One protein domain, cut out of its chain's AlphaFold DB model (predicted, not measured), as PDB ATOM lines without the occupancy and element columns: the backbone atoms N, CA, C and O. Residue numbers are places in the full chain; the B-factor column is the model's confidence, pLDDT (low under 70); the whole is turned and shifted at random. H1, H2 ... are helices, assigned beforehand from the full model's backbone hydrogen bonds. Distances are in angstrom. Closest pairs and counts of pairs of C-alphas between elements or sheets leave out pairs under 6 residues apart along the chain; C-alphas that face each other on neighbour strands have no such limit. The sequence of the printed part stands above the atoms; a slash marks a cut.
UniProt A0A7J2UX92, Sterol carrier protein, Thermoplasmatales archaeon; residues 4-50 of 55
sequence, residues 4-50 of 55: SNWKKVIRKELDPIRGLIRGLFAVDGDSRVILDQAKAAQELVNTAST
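AT A GLANCE: This is residues 4 to 50 of the 55 residues of the protein "Sterol carrier protein" of Thermoplasmatales archaeon (UniProt A0A7J2UX92). One longer helix, H4, runs back past the shorter helices H1 and H2, which pack on the same long side of it: H1 points end-on at H4, with its last residue, Ile 10, coming closest at Val 45, and H2 packs nearer the first residues of H4, closest at Ala 38. H3 sits by the beginning of H4 and makes a corner with it. The printed part has 47 residues with four named helices, in the order H1, H2, H3, H4, and no named strand; the class is all helix. It is compact, with a radius of gyration of the C-alphas of 10.1 A, and rounded, with spans of 26 by 19 by 15 A.

IN THESE COORDINATES: H1 is residues 4 to 10, 10.3 A from first to last C-alpha, and begins with C-alpha 4 at (205.509, 198.137, 208.203). H2, residues 16 to 21, and H3, residues 31 to 36, are each 8.7 A long. H4, residues 38 to 48, is 15.5 A long and runs from C-alpha 38 at (202.902, 216.612, 218.982) to C-alpha 48 at (199.761, 201.878, 222.545).

HOW THE PARTS SIT: H1 touches H4, about perpendicular at 88 degrees; their closest C-alphas, of Ile 10 and Val 45, are 6.5 A apart. H1 and H2 are close but not clearly touching, with the C-alphas of Val 9 and Pro 16 closest at 6.0 A. H2 touches H4 at a steep tilt of 41 degrees, opposite ways; the closest C-alphas are those of Ile 17 and Ala 38, at 6.5 A. H3 is close to H2 but not clearly touching it, with the C-alphas of Ile 17 and Leu 35 closest at 7.2 A. H3 and H4 are also close but not clearly touching, about perpendicular at 86 degrees, with the C-alphas of Ile 34 and Ala 41 closest at 7.1 A. H1 and H3 are apart. In H1, H2, H3 and H4 every O i to N i+4 pair is within hydrogen-bond range.

THE WHOLE: The two C-alphas farthest apart, of Arg 32 and Thr 50, are 27.0 A from each other. The printed part has no cut. The links from H1 to H2 and from H3 to H4 are tight, and the link from H2 to H3, with 9 residues, is short. The mean pLDDT of the printed part is 92.1, and no printed residue is under 70.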
ATOM      1  N   SER A   4     204.120 198.271 207.756       93.00
ATOM      2  CA  SER A   4     205.509 198.137 208.203       93.00
ATOM      3  C   SER A   4     206.040 199.379 208.929       93.00
ATOM      4  O   SER A   4     206.797 199.229 209.884       93.00
ATOM      5  N   ASN A   5     205.625 200.591 208.543       93.50
ATOM      6  CA  ASN A   5     206.028 201.818 209.235       93.50
ATOM      7  C   ASN A   5     205.321 201.956 210.589       93.50
ATOM      8  O   ASN A   5     205.955 202.347 211.564       93.50
ATOM      9  N   TRP A   6     204.043 201.581 210.676       91.88
ATOM     10  CA  TRP A   6     203.301 201.592 211.940       91.88
ATOM     11  C   TRP A   6     203.873 200.603 212.959       91.88
ATOM     12  O   TRP A   6     203.987 200.933 214.138       91.88
ATOM     13  N   LYS A   7     204.347 199.434 212.506       93.50
ATOM     14  CA  LYS A   7     205.075 198.493 213.374       93.50
ATOM     15  C   LYS A   7     206.335 199.112 213.979       93.50
ATOM     16  O   LYS A   7     206.582 198.944 215.170       93.50
ATOM     17  N   LYS A   8     207.107 199.865 213.187       93.69
ATOM     18  CA  LYS A   8     208.310 200.570 213.666       93.69
ATOM     19  C   LYS A   8     207.980 201.631 214.716       93.69
ATOM     20  O   LYS A   8     208.732 201.784 215.670       93.69
ATOM     21  N   VAL A   9     206.850 202.325 214.567       94.06
ATOM     22  CA  VAL A   9     206.370 203.309 215.553       94.06
ATOM     23  C   VAL A   9     206.061 202.639 216.886       94.06
ATOM     24  O   VAL A   9     206.586 203.057 217.914       94.06
ATOM     25  N   ILE A  10     205.287 201.550 216.869       93.88
ATOM     26  CA  ILE A  10     204.945 200.822 218.098       93.88
ATOM     27  C   ILE A  10     206.194 200.230 218.768       93.88
ATOM     28  O   ILE A  10     206.304 200.249 219.992       93.88
ATOM     29  N   ARG A  11     207.181 199.786 217.981       93.00
ATOM     30  CA  ARG A  11     208.484 199.317 218.480       93.00
ATOM     31  C   ARG A  11     209.443 200.433 218.908       93.00
ATOM     32  O   ARG A  11     210.552 200.131 219.334       93.00
ATOM     33  N   LYS A  12     209.040 201.705 218.807       91.38
ATOM     34  CA  LYS A  12     209.874 202.888 219.092       91.38
ATOM     35  C   LYS A  12     211.126 203.012 218.206       91.38
ATOM     36  O   LYS A  12     212.044 203.758 218.522       91.38
ATOM     37  N   GLU A  13     211.149 202.326 217.067       93.69
ATOM     38  CA  GLU A  13     212.203 202.417 216.045       93.69
ATOM     39  C   GLU A  13     212.003 203.634 215.123       93.69
ATOM     40  O   GLU A  13     212.925 204.066 214.428       93.69
ATOM     41  N   LEU A  14     210.784 204.180 215.091       93.94
ATOM     42  CA  LEU A  14     210.411 205.347 214.301       93.94
ATOM     43  C   LEU A  14     209.594 206.317 215.156       93.94
ATOM     44  O   LEU A  14     208.528 205.969 215.652       93.94
ATOM     45  N   ASP A  15     210.079 207.549 215.283       93.00
ATOM     46  CA  ASP A  15     209.334 208.627 215.930       93.00
ATOM     47  C   ASP A  15     208.089 208.994 215.089       93.00
ATOM     48  O   ASP A  15     208.224 209.265 213.885       93.00
ATOM     49  N   PRO A  16     206.878 208.983 215.679       91.75
ATOM     50  CA  PRO A  16     205.632 209.202 214.948       91.75
ATOM     51  C   PRO A  16     205.543 210.600 214.328       91.75
ATOM     52  O   PRO A  16     205.083 210.733 213.194       91.75
ATOM     53  N   ILE A  17     206.043 211.634 215.011       92.88
ATOM     54  CA  ILE A  17     205.996 213.023 214.532       92.88
ATOM     55  C   ILE A  17     206.943 213.210 213.349       92.88
ATOM     56  O   ILE A  17     206.553 213.731 212.305       92.88
ATOM     57  N   ARG A  18     208.178 212.711 213.456       92.94
ATOM     58  CA  ARG A  18     209.148 212.729 212.354       92.94
ATOM     59  C   ARG A  18     208.647 211.939 211.155       92.94
ATOM     60  O   ARG A  18     208.869 212.363 210.023       92.94
ATOM     61  N   GLY A  19     207.994 210.799 211.375       92.62
ATOM     62  CA  GLY A  19     207.413 210.029 210.280       92.62
ATOM     63  C   GLY A  19     206.237 210.747 209.613       92.62
ATOM     64  O   GLY A  19     206.129 210.691 208.389       92.62
ATOM     65  N   LEU A  20     205.425 211.491 210.371       91.19
ATOM     66  CA  LEU A  20     204.350 212.323 209.825       91.19
ATOM     67  C   LEU A  20     204.906 213.478 208.979       91.19
ATOM     68  O   LEU A  20     204.499 213.634 207.832       91.19
ATOM     69  N   ILE A  21     205.895 214.222 209.493       91.31
ATOM     70  CA  ILE A  21     206.565 215.321 208.767       91.31
ATOM     71  C   ILE A  21     207.193 214.822 207.457       91.31
ATOM     72  O   ILE A  21     207.171 215.517 206.446       91.31
ATOM     73  N   ARG A  22     207.738 213.600 207.455       92.69
ATOM     74  CA  ARG A  22     208.331 212.956 206.271       92.69
ATOM     75  C   ARG A  22     207.299 212.343 205.312       92.69
ATOM     76  O   ARG A  22     207.704 211.737 204.324       92.69
ATOM     77  N   GLY A  23     205.999 212.434 205.606       91.06
ATOM     78  CA  GLY A  23     204.936 211.843 204.784       91.06
ATOM     79  C   GLY A  23     204.906 210.309 204.801       91.06
ATOM     80  O   GLY A  23     204.335 209.685 203.911       91.06
ATOM     81  N   LEU A  24     205.522 209.670 205.802       91.44
ATOM     82  CA  LEU A  24     205.552 208.205 205.933       91.44
ATOM     83  C   LEU A  24     204.207 207.627 206.399       91.44
ATOM     84  O   LEU A  24     203.957 206.422 206.255       91.44
ATOM     85  N   PHE A  25     203.343 208.484 206.943       89.19
ATOM     86  CA  PHE A  25     201.995 208.166 207.391       89.19
ATOM     87  C   PHE A  25     200.975 208.981 206.607       89.19
ATOM     88  O   PHE A  25     201.235 210.106 206.201       89.19
ATOM     89  N   ALA A  26     199.808 208.376 206.418       83.00
ATOM     90  CA  ALA A  26     198.625 209.079 205.953       83.00
ATOM     91  C   ALA A  26     197.685 209.046 207.150       83.00
ATOM     92  O   ALA A  26     197.405 207.954 207.651       83.00
ATOM     93  N   VAL A  27     197.339 210.220 207.660       84.00
ATOM     94  CA  VAL A  27     196.453 210.407 208.806       84.00
ATOM     95  C   VAL A  27     195.398 211.395 208.349       84.00
ATOM     96  O   VAL A  27     195.747 212.419 207.763       84.00
ATOM     97  N   ASP A  28     194.133 211.073 208.583       87.94
ATOM     98  CA  ASP A  28     193.041 211.981 208.262       87.94
ATOM     99  C   ASP A  28     192.984 213.125 209.282       87.94
ATOM    100  O   ASP A  28     193.097 212.903 210.489       87.94
ATOM    101  N   GLY A  29     192.811 214.353 208.787       87.12
ATOM    102  CA  GLY A  29     192.738 215.571 209.597       87.12
ATOM    103  C   GLY A  29     193.748 216.650 209.195       87.12
ATOM    104  O   GLY A  29     194.503 216.503 208.233       87.12
ATOM    105  N   ASP A  30     193.744 217.762 209.936       90.50
ATOM    106  CA  ASP A  30     194.674 218.874 209.723       90.50
ATOM    107  C   ASP A  30     196.047 218.554 210.336       90.50
ATOM    108  O   ASP A  30     196.196 218.374 211.549       90.50
ATOM    109  N   SER A  31     197.071 218.507 209.485       87.06
ATOM    110  CA  SER A  31     198.440 218.207 209.891       87.06
ATOM    111  C   SER A  31     199.028 219.251 210.842       87.06
ATOM    112  O   SER A  31     199.806 218.874 211.717       87.06
ATOM    113  N   ARG A  32     198.646 220.532 210.746       90.50
ATOM    114  CA  ARG A  32     199.111 221.572 211.679       90.50
ATOM    115  C   ARG A  32     198.606 221.315 213.085       90.50
ATOM    116  O   ARG A  32     199.398 221.353 214.016       90.50
ATOM    117  N   VAL A  33     197.329 220.963 213.225       93.38
ATOM    118  CA  VAL A  33     196.738 220.656 214.535       93.38
ATOM    119  C   VAL A  33     197.457 219.473 215.185       93.38
ATOM    120  O   VAL A  33     197.788 219.523 216.368       93.38
ATOM    121  N   ILE A  34     197.762 218.423 214.415       89.44
ATOM    122  CA  ILE A  34     198.489 217.250 214.927       89.44
ATOM    123  C   ILE A  34     199.912 217.629 215.367       89.44
ATOM    124  O   ILE A  34     200.374 217.167 216.410       89.44
ATOM    125  N   LEU A  35     200.604 218.471 214.594       90.38
ATOM    126  CA  LEU A  35     201.957 218.929 214.919       90.38
ATOM    127  C   LEU A  35     201.985 219.856 216.143       90.38
ATOM    128  O   LEU A  35     202.864 219.700 216.990       90.38
ATOM    129  N   ASP A  36     201.010 220.751 216.291       95.12
ATOM    130  CA  ASP A  36     200.863 221.592 217.488       95.12
ATOM    131  C   ASP A  36     200.619 220.736 218.740       95.12
ATOM    132  O   ASP A  36     201.099 221.042 219.833       95.12
ATOM    133  N   GLN A  37     199.926 219.607 218.570       95.50
ATOM    134  CA  GLN A  37     199.658 218.621 219.616       95.50
ATOM    135  C   GLN A  37     200.662 217.453 219.622       95.50
ATOM    136  O   GLN A  37     200.349 216.364 220.111       95.50
ATOM    137  N   ALA A  38     201.893 217.667 219.136       92.31
ATOM    138  CA  ALA A  38     202.902 216.612 218.982       92.31
ATOM    139  C   ALA A  38     203.143 215.788 220.258       92.31
ATOM    140  O   ALA A  38     203.317 214.573 220.187       92.31
ATOM    141  N   LYS A  39     203.109 216.422 221.439       94.19
ATOM    142  CA  LYS A  39     203.253 215.717 222.724       94.19
ATOM    143  C   LYS A  39     202.117 214.724 222.968       94.19
ATOM    144  O   LYS A  39     202.380 213.593 223.350       94.19
ATOM    145  N   ALA A  40     200.871 215.125 222.720       95.06
ATOM    146  CA  ALA A  40     199.720 214.246 222.897       95.06
ATOM    147  C   ALA A  40     199.777 213.065 221.918       95.06
ATOM    148  O   ALA A  40     199.598 211.919 222.321       95.06
ATOM    149  N   ALA A  41     200.110 213.323 220.651       92.19
ATOM    150  CA  ALA A  41     200.291 212.267 219.657       92.19
ATOM    151  C   ALA A  41     201.415 211.285 220.043       92.19
ATOM    152  O   ALA A  41     201.265 210.073 219.870       92.19
ATOM    153  N   GLN A  42     202.513 211.782 220.620       93.69
ATOM    154  CA  GLN A  42     203.586 210.939 221.143       93.69
ATOM    155  C   GLN A  42     203.121 210.070 222.321       93.69
ATOM    156  O   GLN A  42     203.434 208.881 222.359       93.69
ATOM    157  N   GLU A  43     202.344 210.629 223.251       95.75
ATOM    158  CA  GLU A  43     201.803 209.888 224.397       95.75
ATOM    159  C   GLU A  43     200.796 208.807 223.990       95.75
ATOM    160  O   GLU A  43     200.803 207.713 224.560       95.75
ATOM    161  N   LEU A  44     199.987 209.050 222.953       93.69
ATOM    162  CA  LEU A  44     199.101 208.027 222.385       93.69
ATOM    163  C   LEU A  44     199.896 206.818 221.881       93.69
ATOM    164  O   LEU A  44     199.548 205.674 222.177       93.69
ATOM    165  N   VAL A  45     200.995 207.064 221.165       93.44
ATOM    166  CA  VAL A  45     201.888 205.997 220.696       93.44
ATOM    167  C   VAL A  45     202.568 205.299 221.866       93.44
ATOM    168  O   VAL A  45     202.575 204.072 221.910       93.44
ATOM    169  N   ASN A  46     203.094 206.053 222.834       94.31
ATOM    170  CA  ASN A  46     203.750 205.490 224.013       94.31
ATOM    171  C   ASN A  46     202.816 204.547 224.776       94.31
ATOM    172  O   ASN A  46     203.239 203.461 225.170       94.31
ATOM    173  N   THR A  47     201.552 204.943 224.928       95.25
ATOM    174  CA  THR A  47     200.510 204.137 225.567       95.25
ATOM    175  C   THR A  47     200.210 202.883 224.747       95.25
ATOM    176  O   THR A  47     200.229 201.780 225.291       95.25
ATOM    177  N   ALA A  48     200.009 203.016 223.431       92.50
ATOM    178  CA  ALA A  48     199.761 201.878 222.545       92.50
ATOM    179  C   ALA A  48     200.920 200.862 222.547       92.50
ATOM    180  O   ALA A  48     200.682 199.657 222.521       92.50
ATOM    181  N   SER A  49     202.167 201.332 222.658       92.44
ATOM    182  CA  SER A  49     203.366 200.492 222.769       92.44
ATOM    183  C   SER A  49     203.453 199.655 224.046       92.44
ATOM    184  O   SER A  49     204.297 198.764 224.111       92.44
ATOM    185  N   THR A  50     202.631 199.920 225.064       93.81
ATOM    186  CA  THR A  50     202.614 199.107 226.294       93.81
ATOM    187  C   THR A  50     201.827 197.809 226.143       93.81
ATOM    188  O   THR A  50     202.000 196.892 226.944       93.81
TER     189      THR A  50